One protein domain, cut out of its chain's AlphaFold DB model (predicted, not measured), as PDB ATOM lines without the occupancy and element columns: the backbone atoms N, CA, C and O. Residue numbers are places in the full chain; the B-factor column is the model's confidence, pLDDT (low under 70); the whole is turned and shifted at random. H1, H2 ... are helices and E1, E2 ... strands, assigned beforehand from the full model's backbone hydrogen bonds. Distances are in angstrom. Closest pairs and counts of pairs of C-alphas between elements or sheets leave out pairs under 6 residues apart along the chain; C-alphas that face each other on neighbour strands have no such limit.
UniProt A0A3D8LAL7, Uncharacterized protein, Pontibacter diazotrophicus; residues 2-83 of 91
ATOM      1  N   THR A   2      26.561 -11.893 -10.555       80.31
ATOM      2  CA  THR A   2      26.870 -10.551 -10.018       80.31
ATOM      3  C   THR A   2      28.256 -10.031 -10.427       80.31
ATOM      4  O   THR A   2      28.420  -8.841 -10.666       80.31
ATOM      5  N   GLU A   3      29.227 -10.925 -10.637       83.69
ATOM      6  CA  GLU A   3      30.540 -10.603 -11.218       83.69
ATOM      7  C   GLU A   3      30.466  -9.927 -12.597       83.69
ATOM      8  O   GLU A   3      31.252  -9.021 -12.856       83.69
ATOM      9  N   LYS A   4      29.517 -10.308 -13.470       86.44
ATOM     10  CA  LYS A   4      29.366  -9.687 -14.798       86.44
ATOM     11  C   LYS A   4      28.897  -8.236 -14.680       86.44
ATOM     12  O   LYS A   4      29.443  -7.374 -15.363       86.44
ATOM     13  N   ILE A   5      27.937  -7.967 -13.790       89.88
ATOM     14  CA  ILE A   5      27.490  -6.598 -13.495       89.88
ATOM     15  C   ILE A   5      28.632  -5.797 -12.892       89.88
ATOM     16  O   ILE A   5      28.948  -4.726 -13.393       89.88
ATOM     17  N   ASN A   6      29.276  -6.324 -11.848       91.56
ATOM     18  CA  ASN A   6      30.362  -5.631 -11.164       91.56
ATOM     19  C   ASN A   6      31.509  -5.310 -12.127       91.56
ATOM     20  O   ASN A   6      32.016  -4.192 -12.116       91.56
ATOM     21  N   ALA A   7      31.873  -6.239 -13.014       91.94
ATOM     22  CA  ALA A   7      32.873  -6.000 -14.049       91.94
ATOM     23  C   ALA A   7      32.433  -4.921 -15.052       91.94
ATOM     24  O   ALA A   7      33.246  -4.083 -15.448       91.94
ATOM     25  N   ALA A   8      31.160  -4.917 -15.457       92.88
ATOM     26  CA  ALA A   8      30.620  -3.898 -16.348       92.88
ATOM     27  C   ALA A   8      30.613  -2.514 -15.681       92.88
ATOM     28  O   ALA A   8      31.183  -1.582 -16.241       92.88
ATOM     29  N   LEU A   9      30.074  -2.388 -14.466       94.81
ATOM     30  CA  LEU A   9      30.090  -1.144 -13.692       94.81
ATOM     31  C   LEU A   9      31.523  -0.635 -13.497       94.81
ATOM     32  O   LEU A   9      31.818   0.510 -13.832       94.81
ATOM     33  N   HIS A  10      32.442  -1.511 -13.084       95.50
ATOM     34  CA  HIS A  10      33.844  -1.152 -12.885       95.50
ATOM     35  C   HIS A  10      34.514  -0.647 -14.169       95.50
ATOM     36  O   HIS A  10      35.286   0.312 -14.146       95.50
ATOM     37  N   LYS A  11      34.208  -1.255 -15.322       94.94
ATOM     38  CA  LYS A  11      34.715  -0.784 -16.616       94.94
ATOM     39  C   LYS A  11      34.283   0.659 -16.890       94.94
ATOM     40  O   LYS A  11      35.115   1.445 -17.339       94.94
ATOM     41  N   TYR A  12      33.024   1.007 -16.635       94.75
ATOM     42  CA  TYR A  12      32.517   2.364 -16.861       94.75
ATOM     43  C   TYR A  12      33.051   3.363 -15.827       94.75
ATOM     44  O   TYR A  12      33.451   4.458 -16.215       94.75
ATOM     45  N   GLU A  13      33.194   2.967 -14.558       96.44
ATOM     46  CA  GLU A  13      33.894   3.762 -13.535       96.44
ATOM     47  C   GLU A  13      35.320   4.105 -13.995       96.44
ATOM     48  O   GLU A  13      35.725   5.266 -13.978       96.44
ATOM     49  N   LYS A  14      36.059   3.130 -14.545       96.50
ATOM     50  CA  LYS A  14      37.392   3.371 -15.119       96.50
ATOM     51  C   LYS A  14      37.387   4.290 -16.338       96.50
ATOM     52  O   LYS A  14      38.396   4.950 -16.585       96.50
ATOM     53  N   LEU A  15      36.310   4.336 -17.121       94.12
ATOM     54  CA  LEU A  15      36.188   5.294 -18.224       94.12
ATOM     55  C   LEU A  15      35.983   6.720 -17.700       94.12
ATOM     56  O   LEU A  15      36.587   7.640 -18.253       94.12
ATOM     57  N   VAL A  16      35.202   6.892 -16.629       94.44
ATOM     58  CA  VAL A  16      35.021   8.186 -15.951       94.44
ATOM     59  C   VAL A  16      36.334   8.652 -15.321       94.44
ATOM     60  O   VAL A  16      36.793   9.752 -15.609       94.44
ATOM     61  N   GLU A  17      37.004   7.795 -14.542       96.12
ATOM     62  CA  GLU A  17      38.287   8.114 -13.889       96.12
ATOM     63  C   GLU A  17      39.375   8.548 -14.889       96.12
ATOM     64  O   GLU A  17      40.203   9.404 -14.590       96.12
ATOM     65  N   LYS A  18      39.376   7.970 -16.098       95.62
ATOM     66  CA  LYS A  18      40.324   8.307 -17.175       95.62
ATOM     67  C   LYS A  18      39.903   9.523 -18.010       95.62
ATOM     68  O   LYS A  18      40.564   9.815 -19.007       95.62
ATOM     69  N   GLY A  19      38.785  10.173 -17.677       93.38
ATOM     70  CA  GLY A  19      38.224  11.292 -18.436       93.38
ATOM     71  C   GLY A  19      37.767  10.921 -19.852       93.38
ATOM     72  O   GLY A  19      37.712  11.784 -20.723       93.38
ATOM     73  N   LYS A  20      37.490   9.635 -20.121       92.56
ATOM     74  CA  LYS A  20      37.022   9.158 -21.438       92.56
ATOM     75  C   LYS A  20      35.530   9.391 -21.647       92.56
ATOM     76  O   LYS A  20      35.104   9.552 -22.785       92.56
ATOM     77  N   ILE A  21      34.763   9.398 -20.562       93.00
ATOM     78  CA  ILE A  21      33.358   9.806 -20.514       93.00
ATOM     79  C   ILE A  21      33.173  10.709 -19.292       93.00
ATOM     80  O   ILE A  21      33.932  10.594 -18.329       93.00
ATOM     81  N   ARG A  22      32.181  11.602 -19.324       93.62
ATOM     82  CA  ARG A  22      31.883  12.490 -18.190       93.62
ATOM     83  C   ARG A  22      31.175  11.746 -17.057       93.62
ATOM     84  O   ARG A  22      31.569  11.860 -15.901       93.62
ATOM     85  N   SER A  23      30.146  10.987 -17.411       95.44
ATOM     86  CA  SER A  23      29.338  10.176 -16.503       95.44
ATOM     87  C   SER A  23      28.664   9.036 -17.278       95.44
ATOM     88  O   SER A  23      28.889   8.880 -18.483       95.44
ATOM     89  N   PHE A  24      27.853   8.230 -16.598       95.94
ATOM     90  CA  PHE A  24      26.963   7.232 -17.188       95.94
ATOM     91  C   PHE A  24      25.733   7.014 -16.298       95.94
ATOM     92  O   PHE A  24      25.777   7.291 -15.102       95.94
ATOM     93  N   SER A  25      24.668   6.459 -16.868       96.62
ATOM     94  CA  SER A  25      23.463   6.045 -16.150       96.62
ATOM     95  C   SER A  25      23.206   4.555 -16.345       96.62
ATOM     96  O   SER A  25      23.500   3.991 -17.402       96.62
ATOM     97  N   VAL A  26      22.652   3.916 -15.321       96.38
ATOM     98  CA  VAL A  26      22.207   2.522 -15.347       96.38
ATOM     99  C   VAL A  26      20.687   2.495 -15.445       96.38
ATOM    100  O   VAL A  26      20.001   3.093 -14.622       96.38
ATOM    101  N   TYR A  27      20.160   1.788 -16.434       94.75
ATOM    102  CA  TYR A  27      18.729   1.596 -16.644       94.75
ATOM    103  C   TYR A  27      18.384   0.144 -16.347       94.75
ATOM    104  O   TYR A  27      19.034  -0.767 -16.860       94.75
ATOM    105  N   ILE A  28      17.363  -0.076 -15.522       92.69
ATOM    106  CA  ILE A  28      16.853  -1.415 -15.223       92.69
ATOM    107  C   ILE A  28      15.837  -1.768 -16.313       92.69
ATOM    108  O   ILE A  28      14.795  -1.127 -16.421       92.69
ATOM    109  N   GLN A  29      16.154  -2.762 -17.138       90.00
ATOM    110  CA  GLN A  29      15.325  -3.193 -18.264       90.00
ATOM    111  C   GLN A  29      14.533  -4.461 -17.919       90.00
ATOM    112  O   GLN A  29      14.283  -4.751 -16.747       90.00
ATOM    113  N   GLU A  30      14.026  -5.167 -18.930       84.44
ATOM    114  CA  GLU A  30      13.267  -6.413 -18.767       84.44
ATOM    115  C   GLU A  30      14.142  -7.609 -18.437       84.44
ATOM    116  O   GLU A  30      13.877  -8.300 -17.455       84.44
ATOM    117  N   GLU A  31      15.232  -7.775 -19.174       85.56
ATOM    118  CA  GLU A  31      16.092  -8.955 -19.063       85.56
ATOM    119  C   GLU A  31      17.456  -8.645 -18.432       85.56
ATOM    120  O   GLU A  31      18.262  -9.541 -18.178       85.56
ATOM    121  N   GLY A  32      17.718  -7.376 -18.117       89.81
ATOM    122  CA  GLY A  32      19.012  -6.971 -17.597       89.81
ATOM    123  C   GLY A  32      19.109  -5.503 -17.229       89.81
ATOM    124  O   GLY A  32      18.116  -4.808 -17.005       89.81
ATOM    125  N   ILE A  33      20.351  -5.034 -17.166       92.19
ATOM    126  CA  ILE A  33      20.661  -3.615 -17.023       92.19
ATOM    127  C   ILE A  33      21.335  -3.087 -18.284       92.19
ATOM    128  O   ILE A  33      22.176  -3.753 -18.891       92.19
ATOM    129  N   LEU A  34      21.019  -1.844 -18.623       94.12
ATOM    130  CA  LEU A  34      21.694  -1.084 -19.662       94.12
ATOM    131  C   LEU A  34      22.555  -0.006 -19.011       94.12
ATOM    132  O   LEU A  34      22.051   0.825 -18.261       94.12
ATOM    133  N   ILE A  35      23.848   0.011 -19.323       95.12
ATOM    134  CA  ILE A  35      24.761   1.080 -18.913       95.12
ATOM    135  C   ILE A  35      24.983   2.003 -20.109       95.12
ATOM    136  O   ILE A  35      25.482   1.569 -21.152       95.12
ATOM    137  N   LEU A  36      24.624   3.275 -19.956       94.44
ATOM    138  CA  LEU A  36      24.692   4.278 -21.015       94.44
ATOM    139  C   LEU A  36      25.575   5.454 -20.571       94.44
ATOM    140  O   LEU A  36      25.239   6.105 -19.584       94.44
ATOM    141  N   PRO A  37      26.686   5.759 -21.266       93.69
ATOM    142  CA  PRO A  37      27.450   6.980 -21.024       93.69
ATOM    143  C   PRO A  37      26.599   8.238 -21.200       93.69
ATOM    144  O   PRO A  37      25.697   8.269 -22.031       93.69
ATOM    145  N   GLU A  38      26.944   9.309 -20.492       88.38
ATOM    146  CA  GLU A  38      26.432  10.644 -20.797       88.38
ATOM    147  C   GLU A  38      26.925  11.055 -22.202       88.38
ATOM    148  O   GLU A  38      28.127  11.224 -22.423       88.38
ATOM    149  N   GLY A  39      25.997  11.164 -23.162       77.62
ATOM    150  CA  GLY A  39      26.273  11.438 -24.580       77.62
ATOM    151  C   GLY A  39      26.069  10.229 -25.508       77.62
ATOM    152  O   GLY A  39      25.609   9.169 -25.095       77.62
ATOM    153  N   ALA A  40      26.404  10.379 -26.796       61.81
ATOM    154  CA  ALA A  40      26.236   9.341 -27.826       61.81
ATOM    155  C   ALA A  40      27.338   8.256 -27.765       61.81
ATOM    156  O   ALA A  40      28.076   8.036 -28.726       61.81
ATOM    157  N   GLY A  41      27.502   7.626 -26.600       65.06
ATOM    158  CA  GLY A  41      28.496   6.578 -26.359       65.06
ATOM    159  C   GLY A  41      27.960   5.159 -26.569       65.06
ATOM    160  O   GLY A  41      26.756   4.921 -26.564       65.06
ATOM    161  N   ILE A  42      28.875   4.193 -26.717       74.06
ATOM    162  CA  ILE A  42      28.542   2.763 -26.811       74.06
ATOM    163  C   ILE A  42      27.905   2.314 -25.489       74.06
ATOM    164  O   ILE A  42      28.547   2.338 -24.432       74.06
ATOM    165  N   SER A  43      26.644   1.901 -25.559       82.44
ATOM    166  CA  SER A  43      25.935   1.301 -24.436       82.44
ATOM    167  C   SER A  43      26.355  -0.155 -24.236       82.44
ATOM    168  O   SER A  43      26.849  -0.822 -25.152       82.44
ATOM    169  N   LYS A  44      26.190  -0.656 -23.011       85.69
ATOM    170  CA  LYS A  44      26.421  -2.065 -22.699       85.69
ATOM    171  C   LYS A  44      25.232  -2.631 -21.952       85.69
ATOM    172  O   LYS A  44      24.932  -2.198 -20.843       85.69
ATOM    173  N   GLU A  45      24.621  -3.633 -22.559       86.69
ATOM    174  CA  GLU A  45      23.625  -4.475 -21.916       86.69
ATOM    175  C   GLU A  45      24.306  -5.629 -21.172       86.69
ATOM    176  O   GLU A  45      25.331  -6.179 -21.616       86.69
ATOM    177  N   VAL A  46      23.766  -5.930 -19.994       87.88
ATOM    178  CA  VAL A  46      24.192  -7.024 -19.126       87.88
ATOM    179  C   VAL A  46      22.956  -7.797 -18.691       87.88
ATOM    180  O   VAL A  46      22.220  -7.340 -17.816       87.88
ATOM    181  N   ASP A  47      22.782  -8.977 -19.274       86.56
ATOM    182  CA  ASP A  47      21.682  -9.888 -18.956       86.56
ATOM    183  C   ASP A  47      21.808 -10.426 -17.531       86.56
ATOM    184  O   ASP A  47      22.905 -10.796 -17.080       86.56
ATOM    185  N   LEU A  48      20.673 -10.514 -16.838       83.38
ATOM    186  CA  LEU A  48      20.573 -10.954 -15.450       83.38
ATOM    187  C   LEU A  48      19.555 -12.076 -15.294       83.38
ATOM    188  O   LEU A  48      18.554 -12.149 -15.999       83.38
ATOM    189  N   ILE A  49      19.784 -12.951 -14.312       84.69
ATOM    190  CA  ILE A  49      18.766 -13.930 -13.922       84.69
ATOM    191  C   ILE A  49      17.523 -13.237 -13.369       84.69
ATOM    192  O   ILE A  49      17.604 -12.215 -12.683       84.69
ATOM    193  N   GLN A  50      16.377 -13.866 -13.615       84.50
ATOM    194  CA  GLN A  50      15.057 -13.347 -13.267       84.50
ATOM    195  C   GLN A  50      14.891 -13.027 -11.773       84.50
ATOM    196  O   GLN A  50      14.296 -12.007 -11.435       84.50
ATOM    197  N   GLU A  51      15.459 -13.825 -10.863       85.38
ATOM    198  CA  GLU A  51      15.398 -13.535  -9.418       85.38
ATOM    199  C   GLU A  51      16.102 -12.224  -9.050       85.38
ATOM    200  O   GLU A  51      15.571 -11.409  -8.287       85.38
ATOM    201  N   LEU A  52      17.285 -11.987  -9.625       86.06
ATOM    202  CA  LEU A  52      18.037 -10.757  -9.393       86.06
ATOM    203  C   LEU A  52      17.328  -9.558 -10.032       86.06
ATOM    204  O   LEU A  52      17.257  -8.501  -9.410       86.06
ATOM    205  N   MET A  53      16.756  -9.736 -11.227       90.00
ATOM    206  CA  MET A  53      15.938  -8.712 -11.886       90.00
ATOM    207  C   MET A  53      14.710  -8.335 -11.068       90.00
ATOM    208  O   MET A  53      14.434  -7.152 -10.879       90.00
ATOM    209  N   THR A  54      13.995  -9.332 -10.549       89.25
ATOM    210  CA  THR A  54      12.819  -9.123  -9.699       89.25
ATOM    211  C   THR A  54      13.204  -8.324  -8.461       89.25
ATOM    212  O   THR A  54      12.579  -7.312  -8.151       89.25
ATOM    213  N   SER A  55      14.292  -8.721  -7.804       90.44
ATOM    214  CA  SER A  55      14.778  -8.048  -6.602       90.44
ATOM    215  C   SER A  55      15.222  -6.608  -6.891       90.44
ATOM    216  O   SER A  55      14.856  -5.703  -6.145       90.44
ATOM    217  N   LEU A  56      15.932  -6.365  -8.001       91.12
ATOM    218  CA  LEU A  56      16.323  -5.018  -8.444       91.12
ATOM    219  C   LEU A  56      15.110  -4.124  -8.713       91.12
ATOM    220  O   LEU A  56      15.078  -2.989  -8.251       91.12
ATOM    221  N   ARG A  57      14.108  -4.631  -9.439       90.69
ATOM    222  CA  ARG A  57      12.895  -3.878  -9.797       90.69
ATOM    223  C   ARG A  57      12.043  -3.522  -8.586       90.69
ATOM    224  O   ARG A  57      11.475  -2.437  -8.545       90.69
ATOM    225  N   VAL A  58      11.954  -4.427  -7.612       92.19
ATOM    226  CA  VAL A  58      11.254  -4.169  -6.349       92.19
ATOM    227  C   VAL A  58      12.024  -3.146  -5.519       92.19
ATOM    228  O   VAL A  58      11.427  -2.205  -5.004       92.19
ATOM    229  N   PHE A  59      13.344  -3.301  -5.409       92.75
ATOM    230  CA  PHE A  59      14.174  -2.423  -4.588       92.75
ATOM    231  C   PHE A  59      14.236  -0.990  -5.140       92.75
ATOM    232  O   PHE A  59      14.129  -0.031  -4.384       92.75
ATOM    233  N   PHE A  60      14.363  -0.841  -6.460       93.31
ATOM    234  CA  PHE A  60      14.414   0.446  -7.162       93.31
ATOM    235  C   PHE A  60      13.066   0.816  -7.802       93.31
ATOM    236  O   PHE A  60      13.022   1.413  -8.880       93.31
ATOM    237  N   TYR A  61      11.950   0.443  -7.171       92.88
ATOM    238  CA  TYR A  61      10.623   0.705  -7.720       92.88
ATOM    239  C   TYR A  61      10.405   2.203  -7.985       92.88
ATOM    240  O   TYR A  61      10.576   3.040  -7.101       92.88
ATOM    241  N   GLY A  62      10.017   2.537  -9.220       90.56
ATOM    242  CA  GLY A  62       9.784   3.918  -9.646       90.56
ATOM    243  C   GLY A  62      11.046   4.721  -9.982       90.56
ATOM    244  O   GLY A  62      10.922   5.892 -10.330       90.56
ATOM    245  N   VAL A  63      12.239   4.119  -9.927       93.44
ATOM    246  CA  VAL A  63      13.496   4.771 -10.324       93.44
ATOM    247  C   VAL A  63      13.750   4.520 -11.817       93.44
ATOM    248  O   VAL A  63      14.022   3.382 -12.204       93.44
ATOM    249  N   PRO A  64      13.669   5.547 -12.687       87.94
ATOM    250  CA  PRO A  64      13.781   5.360 -14.137       87.94
ATOM    251  C   PRO A  64      15.216   5.060 -14.591       87.94
ATOM    252  O   PRO A  64      15.433   4.333 -15.559       87.94
ATOM    253  N   SER A  65      16.200   5.629 -13.896       94.25
ATOM    254  CA  SER A  65      17.623   5.439 -14.158       94.25
ATOM    255  C   SER A  65      18.444   5.812 -12.933       94.25
ATOM    256  O   SER A  65      18.052   6.689 -12.169       94.25
ATOM    257  N   ILE A  66      19.610   5.194 -12.792       96.81
ATOM    258  CA  ILE A  66      20.529   5.390 -11.673       96.81
ATOM    259  C   ILE A  66      21.811   6.032 -12.210       96.81
ATOM    260  O   ILE A  66      22.584   5.387 -12.922       96.81
ATOM    261  N   GLU A  67      22.038   7.306 -11.899       96.75
ATOM    262  CA  GLU A  67      23.196   8.064 -12.389       96.75
ATOM    263  C   GLU A  67      24.474   7.732 -11.611       96.75
ATOM    264  O   GLU A  67      24.463   7.646 -10.383       96.75
ATOM    265  N   HIS A  68      25.606   7.603 -12.299       96.38
ATOM    266  CA  HIS A  68      26.913   7.466 -11.662       96.38
ATOM    267  C   HIS A  68      27.199   8.648 -10.714       96.38
ATOM    268  O   HIS A  68      26.901   9.797 -11.031       96.38
ATOM    269  N   ASN A  69      27.795   8.360  -9.550       94.06
ATOM    270  CA  ASN A  69      27.992   9.279  -8.411       94.06
ATOM    271  C   ASN A  69      26.721   9.745  -7.671       94.06
ATOM    272  O   ASN A  69      26.830  10.559  -6.754       94.06
ATOM    273  N   SER A  70      25.539   9.212  -7.986       96.75
ATOM    274  CA  SER A  70      24.337   9.430  -7.169       96.75
ATOM    275  C   SER A  70      24.304   8.536  -5.920       96.75
ATOM    276  O   SER A  70      24.998   7.515  -5.830       96.75
ATOM    277  N   TYR A  71      23.445   8.891  -4.962       96.06
ATOM    278  CA  TYR A  71      23.148   8.040  -3.805       96.06
ATOM    279  C   TYR A  71      22.561   6.682  -4.229       96.06
ATOM    280  O   TYR A  71      22.955   5.633  -3.708       96.06
ATOM    281  N   ASP A  72      21.692   6.682  -5.238       96.19
ATOM    282  CA  ASP A  72      21.089   5.464  -5.782       96.19
ATOM    283  C   ASP A  72      22.144   4.544  -6.403       96.19
ATOM    284  O   ASP A  72      22.061   3.325  -6.273       96.19
ATOM    285  N   TYR A  73      23.200   5.102  -7.001       97.00
ATOM    286  CA  TYR A  73      24.305   4.316  -7.553       97.00
ATOM    287  C   TYR A  73      25.150   3.634  -6.474       97.00
ATOM    288  O   TYR A  73      25.530   2.466  -6.613       97.00
ATOM    289  N   VAL A  74      25.418   4.323  -5.363       96.12
ATOM    290  CA  VAL A  74      26.066   3.703  -4.194       96.12
ATOM    291  C   VAL A  74      25.197   2.572  -3.638       96.12
ATOM    292  O   VAL A  74      25.702   1.497  -3.288       96.12
ATOM    293  N   THR A  75      23.885   2.789  -3.618       96.06
ATOM    294  CA  THR A  75      22.903   1.805  -3.163       96.06
ATOM    295  C   THR A  75      22.852   0.593  -4.091       96.06
ATOM    296  O   THR A  75      22.891  -0.542  -3.617       96.06
ATOM    297  N   LEU A  76      22.889   0.803  -5.410       95.56
ATOM    298  CA  LEU A  76      22.928  -0.256  -6.419       95.56
ATOM    299  C   LEU A  76      24.146  -1.162  -6.225       95.56
ATOM    300  O   LEU A  76      24.012  -2.386  -6.192       95.56
ATOM    301  N   LYS A  77      25.335  -0.578  -6.031       95.00
ATOM    302  CA  LYS A  77      26.557  -1.354  -5.768       95.00
ATOM    303  C   LYS A  77      26.450  -2.177  -4.487       95.00
ATOM    304  O   LYS A  77      26.823  -3.350  -4.476       95.00
ATOM    305  N   SER A  78      25.910  -1.583  -3.424       94.06
ATOM    306  CA  SER A  78      25.677  -2.281  -2.155       94.06
ATOM    307  C   SER A  78      24.707  -3.453  -2.325       94.06
ATOM    308  O   SER A  78      24.994  -4.556  -1.864       94.06
ATOM    309  N   PHE A  79      23.611  -3.246  -3.058       93.19
ATOM    310  CA  PHE A  79      22.622  -4.275  -3.372       93.19
ATOM    311  C   PHE A  79      23.233  -5.454  -4.148       93.19
ATOM    312  O   PHE A  79      23.033  -6.614  -3.779       93.19
ATOM    313  N   ILE A  80      24.016  -5.180  -5.199       91.06
ATOM    314  CA  ILE A  80      24.651  -6.227  -6.020       91.06
ATOM    315  C   ILE A  80      25.638  -7.047  -5.179       91.06
ATOM    316  O   ILE A  80      25.667  -8.277  -5.274       91.06
ATOM    317  N   ASN A  81      26.418  -6.383  -4.323       89.12
ATOM    318  CA  ASN A  81      27.357  -7.050  -3.425       89.12
ATOM    319  C   ASN A  81      26.638  -7.914  -2.381       89.12
ATOM    320  O   ASN A  81      27.020  -9.066  -2.179       89.12
ATOM    321  N   ALA A  82      25.569  -7.399  -1.765       88.69
ATOM    322  CA  ALA A  82      24.756  -8.157  -0.817       88.69
ATOM    323  C   ALA A  82      24.128  -9.395  -1.476       88.69
ATOM    324  O   ALA A  82      24.194 -10.492  -0.921       88.69
ATOM    325  N   SER A  83      23.614  -9.242  -2.699       85.94
ATOM    326  CA  SER A  83      23.060 -10.344  -3.493       85.94
ATOM    327  C   SER A  83      24.107 -11.429  -3.762       85.94
ATOM    328  O   SER A  83      23.826 -12.616  -3.625       85.94
TER     329      SER A  83
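What this domain is: This is residues 2 to 83 of the 91 residues of an uncharacterized protein of Pontibacter diazotrophicus (UniProt A0A3D8LAL7). A small sheet of three strands has the long helix H1 running along one of its faces, over E2 and E3. H3 makes a narrow V with H1, the two meeting where H1 begins, while H2 packs at the end of the sheet where E1 ends and E2 begins. The printed part has 82 residues, in the order H1 E1 E2 E3 H2 H3; the sheet, E1 - E2 - E3, is antiparallel and the class is mixed, helices and strands. It is compact, radius of gyration of the C-alphas 12.0 A, and spans 34 by 23 by 23 A, only just elongated.

How they stand to each other: Start at H1, residues 2 to 17; its height over the sheet is 9.8 A, and on the local plane it stands at 5 degrees to E2, residues 32 to 37, along the strands. E1, residues 24 to 28, and E2 form a hairpin; look for N 25 and O 36, 2.8 A apart. E2 and E3, residues 44 to 47, form another, with N 33 and O 46 at 3.0 A; the three strands are a meander, each the antiparallel neighbour of the one before. H2, residues 50 to 59, is on the sheet, its C-alpha Met 53 6.7 A from that of Gly 32; H1, H2 and the sheet make two layers, helices on one face of a sheet. H3, residues 71 to 83, is not on the sheet; it touches H1, which touches it with residues 2 to 6 alone, the closest C-alphas being those of Thr 2 and Ile 80, 6.3 A apart, and the two helices stand at a shallow tilt of 31 degrees, opposite ways. H2 and H3 are close but not clearly touching, Leu 52 and Ser 83 having the closest C-alphas, 7.8 A. In H1, H2 and H3 every O i to N i+4 pair is within hydrogen-bond range.

Where its parts are: Find C-alpha 2 at (26.870, -10.551, -10.018); from there H1 runs 22.2 A to C-alpha 17. E1 measures 13.4 A, E2 16.7 A, E3 9.9 A and H2 14.0 A. H3 runs 18.4 A and ends at C-alpha 83, (23.060, -10.344, -3.493).

The domain as a whole: The C-alphas farthest apart, Gly 19 and Glu 51, are 34.9 A apart. The printed part has no cut. The link from H2 to H3 is long, 11 residues; in it residues 66 to 67 pair antiparallel with residues 25 to 26 of E1. Mean pLDDT of the printed part is 90.7; look to residues 40 to 41 for values under 70.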